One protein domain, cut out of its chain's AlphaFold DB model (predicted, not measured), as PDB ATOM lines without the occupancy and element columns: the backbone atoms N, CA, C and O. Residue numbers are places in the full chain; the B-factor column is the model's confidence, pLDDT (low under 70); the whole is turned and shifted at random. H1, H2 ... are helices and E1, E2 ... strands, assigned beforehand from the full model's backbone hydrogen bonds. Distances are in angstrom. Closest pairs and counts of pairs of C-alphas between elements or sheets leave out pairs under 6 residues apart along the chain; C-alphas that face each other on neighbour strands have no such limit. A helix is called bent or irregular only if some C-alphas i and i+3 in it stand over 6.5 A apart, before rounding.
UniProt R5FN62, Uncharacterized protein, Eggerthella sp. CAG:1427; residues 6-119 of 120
ATOM      1  N   THR A   6      31.888 -22.101 -33.215       82.94
ATOM      2  CA  THR A   6      31.765 -23.273 -34.091       82.94
ATOM      3  C   THR A   6      31.461 -24.547 -33.304       82.94
ATOM      4  O   THR A   6      30.649 -25.357 -33.742       82.94
ATOM      5  N   GLU A   7      32.043 -24.696 -32.112       85.19
ATOM      6  CA  GLU A   7      31.771 -25.822 -31.211       85.19
ATOM      7  C   GLU A   7      30.426 -25.657 -30.497       85.19
ATOM      8  O   GLU A   7      29.666 -26.610 -30.331       85.19
ATOM      9  N   ARG A   8      30.117 -24.426 -30.074       84.94
ATOM     10  CA  ARG A   8      28.918 -24.116 -29.278       84.94
ATOM     11  C   ARG A   8      27.642 -23.997 -30.102       84.94
ATOM     12  O   ARG A   8      26.562 -24.278 -29.589       84.94
ATOM     13  N   TYR A   9      27.766 -23.566 -31.351       87.44
ATOM     14  CA  TYR A   9      26.662 -23.308 -32.269       87.44
ATOM     15  C   TYR A   9      26.996 -23.878 -33.659       87.44
ATOM     16  O   TYR A   9      27.257 -23.114 -34.590       87.44
ATOM     17  N   PRO A  10      26.964 -25.215 -33.838       85.88
ATOM     18  CA  PRO A  10      27.319 -25.853 -35.110       85.88
ATOM     19  C   PRO A  10      26.497 -25.345 -36.303       85.88
ATOM     20  O   PRO A  10      27.022 -25.207 -37.404       85.88
ATOM     21  N   SER A  11      25.236 -24.965 -36.064       85.88
ATOM     22  CA  SER A  11      24.359 -24.345 -37.064       85.88
ATOM     23  C   SER A  11      24.929 -23.046 -37.644       85.88
ATOM     24  O   SER A  11      24.747 -22.778 -38.825       85.88
ATOM     25  N   LEU A  12      25.657 -22.253 -36.849       87.19
ATOM     26  CA  LEU A  12      26.345 -21.062 -37.350       87.19
ATOM     27  C   LEU A  12      27.552 -21.417 -38.207       87.19
ATOM     28  O   LEU A  12      27.802 -20.740 -39.198       87.19
ATOM     29  N   SER A  13      28.286 -22.471 -37.847       85.00
ATOM     30  CA  SER A  13      29.417 -22.935 -38.653       85.00
ATOM     31  C   SER A  13      28.961 -23.400 -40.038       85.00
ATOM     32  O   SER A  13      29.623 -23.098 -41.027       85.00
ATOM     33  N   GLU A  14      27.833 -24.110 -40.114       86.31
ATOM     34  CA  GLU A  14      27.228 -24.549 -41.377       86.31
ATOM     35  C   GLU A  14      26.789 -23.355 -42.237       86.31
ATOM     36  O   GLU A  14      27.136 -23.290 -43.416       86.31
ATOM     37  N   GLU A  15      26.099 -22.371 -41.644       86.56
ATOM     38  CA  GLU A  15      25.682 -21.160 -42.363       86.56
ATOM     39  C   GLU A  15      26.888 -20.340 -42.859       86.56
ATOM     40  O   GLU A  15      26.904 -19.897 -44.007       86.56
ATOM     41  N   THR A  16      27.929 -20.152 -42.038       87.69
ATOM     42  CA  THR A  16      29.153 -19.447 -42.457       87.69
ATOM     43  C   THR A  16      29.854 -20.170 -43.609       87.69
ATOM     44  O   THR A  16      30.311 -19.519 -44.550       87.69
ATOM     45  N   ALA A  17      29.907 -21.506 -43.578       89.25
ATOM     46  CA  ALA A  17      30.482 -22.295 -44.664       89.25
ATOM     47  C   ALA A  17      29.686 -22.150 -45.971       89.25
ATOM     48  O   ALA A  17      30.282 -22.062 -47.044       89.25
ATOM     49  N   GLU A  18      28.354 -22.070 -45.901       91.56
ATOM     50  CA  GLU A  18      27.507 -21.798 -47.067       91.56
ATOM     51  C   GLU A  18      27.828 -20.432 -47.692       91.56
ATOM     52  O   GLU A  18      28.011 -20.340 -48.907       91.56
ATOM     53  N   TRP A  19      27.975 -19.380 -46.878       92.00
ATOM     54  CA  TRP A  19      28.383 -18.059 -47.371       92.00
ATOM     55  C   TRP A  19      29.761 -18.080 -48.031       92.00
ATOM     56  O   TRP A  19      29.933 -17.504 -49.105       92.00
ATOM     57  N   LEU A  20      30.725 -18.768 -47.416       91.25
ATOM     58  CA  LEU A  20      32.085 -18.881 -47.937       91.25
ATOM     59  C   LEU A  20      32.119 -19.615 -49.287       91.25
ATOM     60  O   LEU A  20      32.787 -19.160 -50.212       91.25
ATOM     61  N   ASN A  21      31.366 -20.711 -49.415       92.81
ATOM     62  CA  ASN A  21      31.295 -21.519 -50.636       92.81
ATOM     63  C   ASN A  21      30.577 -20.804 -51.791       92.81
ATOM     64  O   ASN A  21      30.874 -21.069 -52.954       92.81
ATOM     65  N   ASN A  22      29.637 -19.910 -51.476       93.00
ATOM     66  CA  ASN A  22      28.884 -19.142 -52.469       93.00
ATOM     67  C   ASN A  22      29.575 -17.826 -52.874       93.00
ATOM     68  O   ASN A  22      29.128 -17.163 -53.812       93.00
ATOM     69  N   ALA A  23      30.642 -17.420 -52.181       93.62
ATOM     70  CA  ALA A  23      31.387 -16.213 -52.514       93.62
ATOM     71  C   ALA A  23      32.276 -16.431 -53.746       93.62
ATOM     72  O   ALA A  23      32.987 -17.426 -53.851       93.62
ATOM     73  N   THR A  24      32.303 -15.456 -54.659       92.31
ATOM     74  CA  THR A  24      33.265 -15.442 -55.774       92.31
ATOM     75  C   THR A  24      34.699 -15.353 -55.253       92.31
ATOM     76  O   THR A  24      35.605 -15.981 -55.795       92.31
ATOM     77  N   PHE A  25      34.894 -14.569 -54.189       91.25
ATOM     78  CA  PHE A  25      36.182 -14.318 -53.559       91.25
ATOM     79  C   PHE A  25      36.057 -14.424 -52.030       91.25
ATOM     80  O   PHE A  25      35.790 -13.417 -51.362       91.25
ATOM     81  N   PRO A  26      36.241 -15.623 -51.450       93.81
ATOM     82  CA  PRO A  26      36.463 -15.752 -50.014       93.81
ATOM     83  C   PRO A  26      37.772 -15.042 -49.629       93.81
ATOM     84  O   PRO A  26      38.783 -15.162 -50.322       93.81
ATOM     85  N   MET A  27      37.746 -14.266 -48.547       94.81
ATOM     86  CA  MET A  27      38.853 -13.417 -48.097       94.81
ATOM     87  C   MET A  27      39.356 -13.834 -46.712       94.81
ATOM     88  O   MET A  27      38.594 -14.326 -45.880       94.81
ATOM     89  N   ASP A  28      40.629 -13.543 -46.454       95.19
ATOM     90  CA  ASP A  28      41.315 -13.762 -45.180       95.19
ATOM     91  C   ASP A  28      41.968 -12.459 -44.668       95.19
ATOM     92  O   ASP A  28      41.695 -11.359 -45.163       95.19
ATOM     93  N   GLU A  29      42.823 -12.548 -43.650       95.94
ATOM     94  CA  GLU A  29      43.537 -11.401 -43.086       95.94
ATOM     95  C   GLU A  29      44.568 -10.749 -44.018       95.94
ATOM     96  O   GLU A  29      44.958  -9.604 -43.778       95.94
ATOM     97  N   ASN A  30      44.993 -11.446 -45.072       95.00
ATOM     98  CA  ASN A  30      46.033 -11.021 -46.007       95.00
ATOM     99  C   ASN A  30      45.461 -10.299 -47.235       95.00
ATOM    100  O   ASN A  30      46.218  -9.865 -48.110       95.00
ATOM    101  N   VAL A  31      44.136 -10.138 -47.316       93.19
ATOM    102  CA  VAL A  31      43.498  -9.406 -48.411       93.19
ATOM    103  C   VAL A  31      44.024  -7.972 -48.513       93.19
ATOM    104  O   VAL A  31      44.085  -7.206 -47.548       93.19
ATOM    105  N   SER A  32      44.385  -7.578 -49.733       91.88
ATOM    106  CA  SER A  32      44.884  -6.235 -50.007       91.88
ATOM    107  C   SER A  32      43.741  -5.225 -50.116       91.88
ATOM    108  O   SER A  32      42.934  -5.263 -51.048       91.88
ATOM    109  N   LEU A  33      43.711  -4.251 -49.201       92.44
ATOM    110  CA  LEU A  33      42.735  -3.155 -49.247       92.44
ATOM    111  C   LEU A  33      42.871  -2.317 -50.524       92.44
ATOM    112  O   LEU A  33      41.863  -1.845 -51.047       92.44
ATOM    113  N   SER A  34      44.086  -2.150 -51.060       90.31
ATOM    114  CA  SER A  34      44.279  -1.420 -52.318       90.31
ATOM    115  C   SER A  34      43.676  -2.177 -53.499       90.31
ATOM    116  O   SER A  34      43.027  -1.558 -54.335       90.31
ATOM    117  N   MET A  35      43.794  -3.510 -53.526       88.50
ATOM    118  CA  MET A  35      43.135  -4.331 -54.547       88.50
ATOM    119  C   MET A  35      41.611  -4.215 -54.475       88.50
ATOM    120  O   MET A  35      40.970  -4.146 -55.519       88.50
ATOM    121  N   LEU A  36      41.025  -4.141 -53.276       89.12
ATOM    122  CA  LEU A  36      39.581  -3.928 -53.117       89.12
ATOM    123  C   LEU A  36      39.147  -2.531 -53.591       89.12
ATOM    124  O   LEU A  36      38.133  -2.393 -54.274       89.12
ATOM    125  N   ILE A  37      39.936  -1.499 -53.276       89.62
ATOM    126  CA  ILE A  37      39.695  -0.120 -53.732       89.62
ATOM    127  C   ILE A  37      39.766  -0.020 -55.256       89.62
ATOM    128  O   ILE A  37      38.916   0.624 -55.870       89.62
ATOM    129  N   ASP A  38      40.779  -0.628 -55.869       86.12
ATOM    130  CA  ASP A  38      40.942  -0.616 -57.320       86.12
ATOM    131  C   ASP A  38      39.907  -1.501 -58.007       86.12
ATOM    132  O   ASP A  38      39.361  -1.109 -59.038       86.12
ATOM    133  N   GLY A  39      39.564  -2.634 -57.388       80.25
ATOM    134  CA  GLY A  39      38.455  -3.492 -57.781       80.25
ATOM    135  C   GLY A  39      37.172  -2.687 -57.927       80.25
ATOM    136  O   GLY A  39      36.589  -2.705 -59.000       80.25
ATOM    137  N   LYS A  40      36.815  -1.869 -56.927       78.31
ATOM    138  CA  LYS A  40      35.611  -1.017 -56.935       78.31
ATOM    139  C   LYS A  40      35.519  -0.041 -58.115       78.31
ATOM    140  O   LYS A  40      34.436   0.452 -58.426       78.31
ATOM    141  N   LYS A  41      36.641   0.261 -58.774       79.25
ATOM    142  CA  LYS A  41      36.691   1.125 -59.966       79.25
ATOM    143  C   LYS A  41      36.422   0.361 -61.266       79.25
ATOM    144  O   LYS A  41      36.197   0.995 -62.297       79.25
ATOM    145  N   ARG A  42      36.478  -0.974 -61.253       75.62
ATOM    146  CA  ARG A  42      36.228  -1.816 -62.428       75.62
ATOM    147  C   ARG A  42      34.728  -2.068 -62.605       75.62
ATOM    148  O   ARG A  42      33.974  -2.102 -61.639       75.62
ATOM    149  N   LYS A  43      34.288  -2.229 -63.857       62.50
ATOM    150  CA  LYS A  43      32.864  -2.424 -64.198       62.50
ATOM    151  C   LYS A  43      32.296  -3.759 -63.704       62.50
ATOM    152  O   LYS A  43      31.111  -3.814 -63.413       62.50
ATOM    153  N   ASP A  44      33.134  -4.785 -63.602       70.81
ATOM    154  CA  ASP A  44      32.803  -6.149 -63.171       70.81
ATOM    155  C   ASP A  44      32.770  -6.317 -61.643       70.81
ATOM    156  O   ASP A  44      32.420  -7.379 -61.142       70.81
ATOM    157  N   TYR A  45      33.121  -5.277 -60.878       70.00
ATOM    158  CA  TYR A  45      33.170  -5.352 -59.416       70.00
ATOM    159  C   TYR A  45      31.832  -5.731 -58.783       70.00
ATOM    160  O   TYR A  45      31.805  -6.480 -57.813       70.00
ATOM    161  N   TYR A  46      30.732  -5.223 -59.339       69.00
ATOM    162  CA  TYR A  46      29.387  -5.478 -58.823       69.00
ATOM    163  C   TYR A  46      28.844  -6.865 -59.199       69.00
ATOM    164  O   TYR A  46      27.812  -7.262 -58.663       69.00
ATOM    165  N   ASP A  47      29.540  -7.602 -60.072       83.00
ATOM    166  CA  ASP A  47      29.173  -8.962 -60.480       83.00
ATOM    167  C   ASP A  47      29.882 -10.038 -59.635       83.00
ATOM    168  O   ASP A  47      29.668 -11.234 -59.842       83.00
ATOM    169  N   ALA A  48      30.728  -9.633 -58.681       87.25
ATOM    170  CA  ALA A  48      31.479 -10.529 -57.812       87.25
ATOM    171  C   ALA A  48      31.109 -10.347 -56.337       87.25
ATOM    172  O   ALA A  48      30.980  -9.230 -55.837       87.25
ATOM    173  N   THR A  49      31.028 -11.462 -55.612       90.94
ATOM    174  CA  THR A  49      30.793 -11.462 -54.165       90.94
ATOM    175  C   THR A  49      32.105 -11.681 -53.427       90.94
ATOM    176  O   THR A  49      32.727 -12.738 -53.551       90.94
ATOM    177  N   TYR A  50      32.504 -10.698 -52.623       92.94
ATOM    178  CA  TYR A  50      33.627 -10.798 -51.696       92.94
ATOM    179  C   TYR A  50      33.093 -11.093 -50.296       92.94
ATOM    180  O   TYR A  50      32.237 -10.362 -49.804       92.94
ATOM    181  N   PHE A  51      33.599 -12.135 -49.638       95.56
ATOM    182  CA  PHE A  51      33.135 -12.516 -48.304       95.56
ATOM    183  C   PHE A  51      34.306 -12.658 -47.339       95.56
ATOM    184  O   PHE A  51      35.273 -13.351 -47.638       95.56
ATOM    185  N   ILE A  52      34.214 -12.008 -46.179       95.88
ATOM    186  CA  ILE A  52      35.178 -12.158 -45.088       95.88
ATOM    187  C   ILE A  52      34.438 -12.463 -43.795       95.88
ATOM    188  O   ILE A  52      33.559 -11.715 -43.364       95.88
ATOM    189  N   GLU A  53      34.812 -13.566 -43.159       95.19
ATOM    190  CA  GLU A  53      34.300 -13.907 -41.841       95.19
ATOM    191  C   GLU A  53      34.994 -13.052 -40.776       95.19
ATOM    192  O   GLU A  53      36.212 -12.869 -40.805       95.19
ATOM    193  N   ALA A  54      34.234 -12.550 -39.804       93.62
ATOM    194  CA  ALA A  54      34.780 -11.871 -38.638       93.62
ATOM    195  C   ALA A  54      35.294 -12.876 -37.597       93.62
ATOM    196  O   ALA A  54      34.523 -13.412 -36.805       93.62
ATOM    197  N   THR A  55      36.611 -13.065 -37.554       92.06
ATOM    198  CA  THR A  55      37.321 -13.905 -36.581       92.06
ATOM    199  C   THR A  55      38.334 -13.064 -35.795       92.06
ATOM    200  O   THR A  55      38.595 -11.904 -36.142       92.06
ATOM    201  N   PRO A  56      38.951 -13.592 -34.717       91.00
ATOM    202  CA  PRO A  56      40.022 -12.880 -34.020       91.00
ATOM    203  C   PRO A  56      41.185 -12.464 -34.930       91.00
ATOM    204  O   PRO A  56      41.810 -11.438 -34.658       91.00
ATOM    205  N   VAL A  57      41.439 -13.243 -35.985       93.75
ATOM    206  CA  VAL A  57      42.522 -13.045 -36.955       93.75
ATOM    207  C   VAL A  57      42.153 -11.949 -37.959       93.75
ATOM    208  O   VAL A  57      42.919 -11.005 -38.156       93.75
ATOM    209  N   THR A  58      40.939 -11.983 -38.513       95.25
ATOM    210  CA  THR A  58      40.491 -11.023 -39.539       95.25
ATOM    211  C   THR A  58      39.938  -9.709 -38.973       95.25
ATOM    212  O   THR A  58      39.753  -8.736 -39.707       95.25
ATOM    213  N   ALA A  59      39.706  -9.614 -37.659       93.88
ATOM    214  CA  ALA A  59      39.130  -8.421 -37.036       93.88
ATOM    215  C   ALA A  59      39.892  -7.129 -37.393       93.88
ATOM    216  O   ALA A  59      39.269  -6.092 -37.627       93.88
ATOM    217  N   SER A  60      41.228  -7.170 -37.465       93.44
ATOM    218  CA  SER A  60      42.035  -5.991 -37.814       93.44
ATOM    219  C   SER A  60      41.755  -5.505 -39.241       93.44
ATOM    220  O   SER A  60      41.461  -4.321 -39.439       93.44
ATOM    221  N   ILE A  61      41.768  -6.417 -40.222       95.62
ATOM    222  CA  ILE A  61      41.556  -6.065 -41.629       95.62
ATOM    223  C   ILE A  61      40.119  -5.590 -41.873       95.62
ATOM    224  O   ILE A  61      39.927  -4.575 -42.542       95.62
ATOM    225  N   ILE A  62      39.123  -6.205 -41.224       95.75
ATOM    226  CA  ILE A  62      37.714  -5.778 -41.290       95.75
ATOM    227  C   ILE A  62      37.548  -4.350 -40.763       95.75
ATOM    228  O   ILE A  62      36.857  -3.535 -41.375       95.75
ATOM    229  N   ASN A  63      38.217  -3.988 -39.661       94.50
ATOM    230  CA  ASN A  63      38.199  -2.599 -39.190       94.50
ATOM    231  C   ASN A  63      38.863  -1.644 -40.192       94.50
ATOM    232  O   ASN A  63      38.407  -0.510 -40.339       94.50
ATOM    233  N   GLY A  64      39.913  -2.082 -40.893       93.88
ATOM    234  CA  GLY A  64      40.485  -1.352 -42.027       93.88
ATOM    235  C   GLY A  64      39.458  -1.125 -43.139       93.88
ATOM    236  O   GLY A  64      39.245   0.014 -43.554       93.88
ATOM    237  N   MET A  65      38.743  -2.177 -43.546       94.00
ATOM    238  CA  MET A  65      37.687  -2.103 -44.560       94.00
ATOM    239  C   MET A  65      36.548  -1.156 -44.160       94.00
ATOM    240  O   MET A  65      36.106  -0.351 -44.982       94.00
ATOM    241  N   LEU A  66      36.108  -1.188 -42.894       92.88
ATOM    242  CA  LEU A  66      35.092  -0.269 -42.365       92.88
ATOM    243  C   LEU A  66      35.564   1.192 -42.429       92.88
ATOM    244  O   LEU A  66      34.811   2.057 -42.873       92.88
ATOM    245  N   ARG A  67      36.818   1.476 -42.042       91.75
ATOM    246  CA  ARG A  67      37.408   2.830 -42.120       91.75
ATOM    247  C   ARG A  67      37.527   3.340 -43.554       91.75
ATOM    248  O   ARG A  67      37.422   4.542 -43.776       91.75
ATOM    249  N   MET A  68      37.751   2.439 -44.506       90.81
ATOM    250  CA  MET A  68      37.897   2.755 -45.928       90.81
ATOM    251  C   MET A  68      36.579   2.648 -46.713       90.81
ATOM    252  O   MET A  68      36.588   2.807 -47.930       90.81
ATOM    253  N   TYR A  69      35.445   2.418 -46.037       90.56
ATOM    254  CA  TYR A  69      34.117   2.316 -46.654       90.56
ATOM    255  C   TYR A  69      34.001   1.223 -47.733       90.56
ATOM    256  O   TYR A  69      33.301   1.407 -48.738       90.56
ATOM    257  N   LEU A  70      34.696   0.103 -47.524       91.12
ATOM    258  CA  LEU A  70      34.768  -1.020 -48.465       91.12
ATOM    259  C   LEU A  70      33.705  -2.097 -48.236       91.12
ATOM    260  O   LEU A  70      33.490  -2.907 -49.124       91.12
ATOM    261  N   ILE A  71      33.035  -2.090 -47.083       93.06
ATOM    262  CA  ILE A  71      31.942  -3.021 -46.783       93.06
ATOM    263  C   ILE A  71      30.610  -2.367 -47.161       93.06
ATOM    264  O   ILE A  71      30.359  -1.209 -46.811       93.06
ATOM    265  N   ASP A  72      29.768  -3.115 -47.866       92.88
ATOM    266  CA  ASP A  72      28.425  -2.725 -48.303       92.88
ATOM    267  C   ASP A  72      27.309  -3.497 -47.579       92.88
ATOM    268  O   ASP A  72      26.220  -2.950 -47.394       92.88
ATOM    269  N   GLU A  73      27.586  -4.706 -47.089       95.38
ATOM    270  CA  GLU A  73      26.675  -5.532 -46.304       95.38
ATOM    271  C   GLU A  73      27.369  -6.130 -45.069       95.38
ATOM    272  O   GLU A  73      28.511  -6.581 -45.118       95.38
ATOM    273  N   ILE A  74      26.672  -6.129 -43.931       95.94
ATOM    274  CA  ILE A  74      27.100  -6.779 -42.689       95.94
ATOM    275  C   ILE A  74      26.003  -7.751 -42.268       95.94
ATOM    276  O   ILE A  74      24.872  -7.343 -41.989       95.94
ATOM    277  N   ILE A  75      26.353  -9.029 -42.160       95.69
ATOM    278  CA  ILE A  75      25.487 -10.071 -41.607       95.69
ATOM    279  C   ILE A  75      25.960 -10.358 -40.184       95.69
ATOM    280  O   ILE A  75      27.121 -10.683 -39.950       95.69
ATOM    281  N   THR A  76      25.064 -10.212 -39.212       95.06
ATOM    282  CA  THR A  76      25.358 -10.467 -37.797       95.06
ATOM    283  C   THR A  76      24.518 -11.618 -37.279       95.06
ATOM    284  O   THR A  76      23.318 -11.673 -37.541       95.06
ATOM    285  N   TYR A  77      25.141 -12.498 -36.501       93.38
ATOM    286  CA  TYR A  77      24.470 -13.552 -35.748       93.38
ATOM    287  C   TYR A  77      24.584 -13.239 -34.260       93.38
ATOM    288  O   TYR A  77      25.651 -13.351 -33.658       93.38
ATOM    289  N   THR A  78      23.481 -12.787 -33.670       92.88
ATOM    290  CA  THR A  78      23.416 -12.432 -32.252       92.88
ATOM    291  C   THR A  78      22.924 -13.630 -31.461       92.88
ATOM    292  O   THR A  78      21.752 -13.996 -31.533       92.88
ATOM    293  N   VAL A  79      23.829 -14.244 -30.707       90.69
ATOM    294  CA  VAL A  79      23.509 -15.328 -29.772       90.69
ATOM    295  C   VAL A  79      22.988 -14.746 -28.444       90.69
ATOM    296  O   VAL A  79      23.500 -13.714 -27.994       90.69
ATOM    297  N   PRO A  80      21.996 -15.371 -27.784       89.06
ATOM    298  CA  PRO A  80      21.382 -14.848 -26.560       89.06
ATOM    299  C   PRO A  80      22.245 -15.131 -25.315       89.06
ATOM    300  O   PRO A  80      21.848 -15.860 -24.410       89.06
ATOM    301  N   VAL A  81      23.455 -14.566 -25.266       87.94
ATOM    302  CA  VAL A  81      24.402 -14.749 -24.156       87.94
ATOM    303  C   VAL A  81      25.024 -13.421 -23.732       87.94
ATOM    304  O   VAL A  81      25.400 -12.591 -24.558       87.94
ATOM    305  N   MET A  82      25.168 -13.229 -22.421       86.62
ATOM    306  CA  MET A  82      25.904 -12.098 -21.860       86.62
ATOM    307  C   MET A  82      27.363 -12.495 -21.644       86.62
ATOM    308  O   MET A  82      27.709 -13.159 -20.668       86.62
ATOM    309  N   LEU A  83      28.225 -12.085 -22.573       80.94
ATOM    310  CA  LEU A  83      29.670 -12.220 -22.426       80.94
ATOM    311  C   LEU A  83      30.187 -11.046 -21.587       80.94
ATOM    312  O   LEU A  83      30.426  -9.960 -22.112       80.94
ATOM    313  N   TYR A  84      30.336 -11.251 -20.275       81.88
ATOM    314  CA  TYR A  84      30.917 -10.257 -19.355       81.88
ATOM    315  C   TYR A  84      32.305  -9.777 -19.815       81.88
ATOM    316  O   TYR A  84      32.678  -8.622 -19.608       81.88
ATOM    317  N   THR A  85      33.049 -10.657 -20.485       84.50
ATOM    318  CA  THR A  85      34.336 -10.388 -21.127       84.50
ATOM    319  C   THR A  85      34.340 -10.962 -22.538       84.50
ATOM    320  O   THR A  85      33.690 -11.971 -22.802       84.50
ATOM    321  N   GLY A  86      35.109 -10.363 -23.446       83.94
ATOM    322  CA  GLY A  86      35.306 -10.923 -24.778       83.94
ATOM    323  C   GLY A  86      36.003  -9.968 -25.734       83.94
ATOM    324  O   GLY A  86      36.303  -8.817 -25.403       83.94
ATOM    325  N   ARG A  87      36.232 -10.442 -26.958       87.31
ATOM    326  CA  ARG A  87      36.849  -9.647 -28.020       87.31
ATOM    327  C   ARG A  87      35.814  -8.760 -28.705       87.31
ATOM    328  O   ARG A  87      34.743  -9.220 -29.111       87.31
ATOM    329  N   ARG A  88      36.125  -7.473 -28.864       88.62
ATOM    330  CA  ARG A  88      35.291  -6.533 -29.627       88.62
ATOM    331  C   ARG A  88      35.652  -6.633 -31.105       88.62
ATOM    332  O   ARG A  88      36.830  -6.554 -31.435       88.62
ATOM    333  N   LEU A  89      34.647  -6.788 -31.970       88.69
ATOM    334  CA  LEU A  89      34.857  -6.698 -33.416       88.69
ATOM    335  C   LEU A  89      35.164  -5.251 -33.800       88.69
ATOM    336  O   LEU A  89      36.201  -4.980 -34.386       88.69
ATOM    337  N   TYR A  90      34.304  -4.311 -33.414       89.88
ATOM    338  CA  TYR A  90      34.475  -2.899 -33.742       89.88
ATOM    339  C   TYR A  90      35.496  -2.233 -32.817       89.88
ATOM    340  O   TYR A  90      35.327  -2.197 -31.594       89.88
ATOM    341  N   GLN A  91      36.555  -1.690 -33.409       86.81
ATOM    342  CA  GLN A  91      37.548  -0.890 -32.705       86.81
ATOM    343  C   GLN A  91      37.019   0.530 -32.435       86.81
ATOM    344  O   GLN A  91      36.150   1.027 -33.156       86.81
ATOM    345  N   PRO A  92      37.562   1.232 -31.424       77.50
ATOM    346  CA  PRO A  92      37.259   2.643 -31.217       77.50
ATOM    347  C   PRO A  92      37.589   3.474 -32.471       77.50
ATOM    348  O   PRO A  92      38.563   3.186 -33.171       77.50
ATOM    349  N   ARG A  93      36.825   4.552 -32.708       81.38
ATOM    350  CA  ARG A  93      37.037   5.543 -33.790       81.38
ATOM    351  C   ARG A  93      36.746   5.061 -35.220       81.38
ATOM    352  O   ARG A  93      37.396   5.511 -36.162       81.38
ATOM    353  N   LEU A  94      35.772   4.174 -35.410       85.62
ATOM    354  CA  LEU A  94      35.179   3.996 -36.740       85.62
ATOM    355  C   LEU A  94      34.388   5.252 -37.131       85.62
ATOM    356  O   LEU A  94      33.757   5.881 -36.278       85.62
ATOM    357  N   ALA A  95      34.438   5.624 -38.410       81.38
ATOM    358  CA  ALA A  95      33.630   6.720 -38.927       81.38
ATOM    359  C   ALA A  95      32.140   6.386 -38.778       81.38
ATOM    360  O   ALA A  95      31.725   5.239 -38.974       81.38
ATOM    361  N   LYS A  96      31.329   7.393 -38.437       83.25
ATOM    362  CA  LYS A  96      29.879   7.216 -38.391       83.25
ATOM    363  C   LYS A  96      29.390   6.908 -39.805       83.25
ATOM    364  O   LYS A  96      29.629   7.679 -40.728       83.25
ATOM    365  N   THR A  97      28.734   5.768 -39.952       85.44
ATOM    366  CA  THR A  97      28.143   5.296 -41.203       85.44
ATOM    367  C   THR A  97      26.695   4.934 -40.938       85.44
ATOM    368  O   THR A  97      26.393   4.340 -39.902       85.44
ATOM    369  N   ASP A  98      25.813   5.309 -41.858       90.31
ATOM    370  CA  ASP A  98      24.404   4.956 -41.769       90.31
ATOM    371  C   ASP A  98      24.157   3.628 -42.495       90.31
ATOM    372  O   ASP A  98      24.596   3.406 -43.629       90.31
ATOM    373  N   TRP A  99      23.456   2.730 -41.809       94.94
ATOM    374  CA  TRP A  99      23.154   1.384 -42.277       94.94
ATOM    375  C   TRP A  99      21.652   1.144 -42.193       94.94
ATOM    376  O   TRP A  99      21.012   1.455 -41.188       94.94
ATOM    377  N   LYS A 100      21.087   0.549 -43.239       97.19
ATOM    378  CA  LYS A 100      19.702   0.095 -43.274       97.19
ATOM    379  C   LYS A 100      19.646  -1.365 -42.848       97.19
ATOM    380  O   LYS A 100      20.247  -2.219 -43.494       97.19
ATOM    381  N   CYS A 101      18.878  -1.666 -41.808       97.50
ATOM    382  CA  CYS A 101      18.495  -3.041 -41.504       97.50
ATOM    383  C   CYS A 101      17.533  -3.538 -42.594       97.50
ATOM    384  O   CYS A 101      16.449  -2.978 -42.763       97.50
ATOM    385  N   THR A 102      17.936  -4.548 -43.363       97.69
ATOM    386  CA  THR A 102      17.150  -5.078 -44.491       97.69
ATOM    387  C   THR A 102      16.456  -6.393 -44.173       97.69
ATOM    388  O   THR A 102      15.471  -6.728 -44.826       97.69
ATOM    389  N   SER A 103      16.930  -7.132 -43.169       97.62
ATOM    390  CA  SER A 103      16.319  -8.384 -42.729       97.62
ATOM    391  C   SER A 103      16.694  -8.689 -41.283       97.62
ATOM    392  O   SER A 103      17.854  -8.552 -40.904       97.62
ATOM    393  N   THR A 104      15.731  -9.201 -40.516       97.69
ATOM    394  CA  THR A 104      15.944  -9.796 -39.191       97.69
ATOM    395  C   THR A 104      15.192 -11.118 -39.139       97.69
ATOM    396  O   THR A 104      14.001 -11.162 -39.445       97.69
ATOM    397  N   LYS A 105      15.879 -12.207 -38.787       95.69
ATOM    398  CA  LYS A 105      15.301 -13.555 -38.721       95.69
ATOM    399  C   LYS A 105      15.790 -14.275 -37.473       95.69
ATOM    400  O   LYS A 105      16.979 -14.246 -37.166       95.69
ATOM    401  N   ILE A 106      14.877 -14.954 -36.786       93.88
ATOM    402  CA  ILE A 106      15.237 -15.890 -35.719       93.88
ATOM    403  C   ILE A 106      15.655 -17.203 -36.385       93.88
ATOM    404  O   ILE A 106      14.924 -17.759 -37.203       93.88
ATOM    405  N   ARG A 107      16.862 -17.651 -36.064       89.38
ATOM    406  CA  ARG A 107      17.465 -18.917 -36.473       89.38
ATOM    407  C   ARG A 107      17.331 -19.930 -35.333       89.38
ATOM    408  O   ARG A 107      16.710 -19.659 -34.303       89.38
ATOM    409  N   LYS A 108      17.887 -21.123 -35.539       85.81
ATOM    410  CA  LYS A 108      17.914 -22.185 -34.527       85.81
ATOM    411  C   LYS A 108      18.519 -21.662 -33.213       85.81
ATOM    412  O   LYS A 108      19.320 -20.731 -33.224       85.81
ATOM    413  N   ASP A 109      18.097 -22.235 -32.088       82.50
ATOM    414  CA  ASP A 109      18.640 -21.940 -30.752       82.50
ATOM    415  C   ASP A 109      18.468 -20.474 -30.298       82.50
ATOM    416  O   ASP A 109      19.206 -19.965 -29.455       82.50
ATOM    417  N   GLY A 110      17.471 -19.780 -30.860       87.94
ATOM    418  CA  GLY A 110      17.153 -18.391 -30.516       87.94
ATOM    419  C   GLY A 110      18.158 -17.371 -31.055       87.94
ATOM    420  O   GLY A 110      18.123 -16.210 -30.651       87.94
ATOM    421  N   ILE A 111      19.049 -17.784 -31.960       91.88
ATOM    422  CA  ILE A 111      20.047 -16.905 -32.565       91.88
ATOM    423  C   ILE A 111      19.353 -15.936 -33.518       91.88
ATOM    424  O   ILE A 111      18.557 -16.341 -34.361       91.88
ATOM    425  N   VAL A 112      19.659 -14.647 -33.421       94.75
ATOM    426  CA  VAL A 112      19.060 -13.630 -34.290       94.75
ATOM    427  C   VAL A 112      20.038 -13.263 -35.396       94.75
ATOM    428  O   VAL A 112      21.076 -12.655 -35.136       94.75
ATOM    429  N   GLN A 113      19.693 -13.598 -36.639       95.62
ATOM    430  CA  GLN A 113      20.406 -13.118 -37.815       95.62
ATOM    431  C   GLN A 113      19.863 -11.744 -38.213       95.62
ATOM    432  O   GLN A 113      18.661 -11.599 -38.452       95.62
ATOM    433  N   THR A 114      20.741 -10.752 -38.341       97.50
ATOM    434  CA  THR A 114      20.391  -9.418 -38.846       97.50
ATOM    435  C   THR A 114      21.313  -9.017 -39.988       97.50
ATOM    436  O   THR A 114      22.531  -9.127 -39.856       97.50
ATOM    437  N   VAL A 115      20.725  -8.539 -41.085       97.62
ATOM    438  CA  VAL A 115      21.435  -8.055 -42.273       97.62
ATOM    439  C   VAL A 115      21.330  -6.536 -42.336       97.62
ATOM    440  O   VAL A 115      20.231  -5.973 -42.329       97.62
ATOM    441  N   PHE A 116      22.479  -5.881 -42.417       97.12
ATOM    442  CA  PHE A 116      22.612  -4.441 -42.563       97.12
ATOM    443  C   PHE A 116      23.238  -4.124 -43.914       97.12
ATOM    444  O   PHE A 116      24.303  -4.641 -44.223       97.12
ATOM    445  N   ARG A 117      22.617  -3.241 -44.694       96.50
ATOM    446  CA  ARG A 117      23.195  -2.712 -45.937       96.50
ATOM    447  C   ARG A 117      23.538  -1.250 -45.781       96.50
ATOM    448  O   ARG A 117      22.765  -0.492 -45.192       96.50
ATOM    449  N   LYS A 118      24.683  -0.848 -46.313       91.62
ATOM    450  CA  LYS A 118      25.111   0.544 -46.308       91.62
ATOM    451  C   LYS A 118      24.102   1.391 -47.090       91.62
ATOM    452  O   LYS A 118      23.652   0.988 -48.162       91.62
ATOM    453  N   ILE A 119      23.731   2.547 -46.544       88.00
ATOM    454  CA  ILE A 119      22.916   3.523 -47.275       88.00
ATOM    455  C   ILE A 119      23.847   4.249 -48.254       88.00
ATOM    456  O   ILE A 119      24.904   4.739 -47.846       88.00
TER     457      ILE A 119
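Overview. This is residues 6 to 119 of the 120 residues of an uncharacterized protein of Eggerthella sp. CAG:1427 (UniProt R5FN62). A twisted slab of three antiparallel strands, E3, E5 and E4, forms one side of the domain, and apart from it a small parallel pair, E1 and E2, has the long helix H1 near E2. H2 and H3 lie at one end of the longest axis, and a long loop, residues 79 to 98, swings out from the slab between E3 and E4. The printed part has 114 residues, with four named helices and five named strands in the order H1 E1 H2 H3 E2 H4 E3 E4 E5, a mixed class. It is compact, with a radius of gyration of the C-alphas of 14.9 A, and spans 41 by 32 by 28 A.

Along the chain. H1, residues 10 to 22, begins at C-alpha 10 (27.319, -25.853, -35.110) and is 18.7 A long. E1 holds residues 25 to 27, H2 residues 33 to 39, H3 residues 43 to 47 and E2 residues 50 to 52. H3 is irregular: C-alphas 43 and 46 are 7.1 A apart. H4, residues 59 to 67, is 12.5 A long. E3, residues 73 to 78, is 16.0 A long. E4, residues 99 to 106, is 20.1 A long and bends by 56 degrees at residue 102. E5, residues 112 to 118, is 19.5 A long and ends at C-alpha 118 (25.111, 0.544, -46.308).

Arrangement. The closest C-alphas of H1 and E2, those of Leu 20 and Phe 51, are 6.5 A apart. E1 and E2 are parallel neighbours at 24 degrees, with N 27 and O 51 at 2.8 A. E1, H2, H3 and E2 form a strand-helix-strand unit, two parallel neighbour strands joined through helices, with a right-handed crossover. H2 and H4 are close but not clearly touching, Leu 33 and Met 65 having the closest C-alphas at 7.0 A. H4 is apart from E4 and E5. In the other sheet, E5 is the inner strand, antiparallel to E3 at 160 degrees, with N 74 and O 116 at 2.8 A. E4 and E5 form a hairpin, antiparallel at 162 degrees, with N 102 and O 115 at 2.9 A. This sheet is twisted, its C-alphas lying up to 4.0 A off the best plane. In H1, H2 and H4 every O i to N i+4 pair is within hydrogen-bond range; H3 has 0 of 1, and 1 of 2 O i to N i+3 pairs.

Size, cuts and confidence. The two C-alphas farthest apart, those of Lys 43 and Tyr 84, are 45.6 A apart. The printed part has no cut. The link from E3 to E4 is long, with 20 residues. The mean pLDDT of the printed part is 89.6, and residues 43 and 46 are under 70.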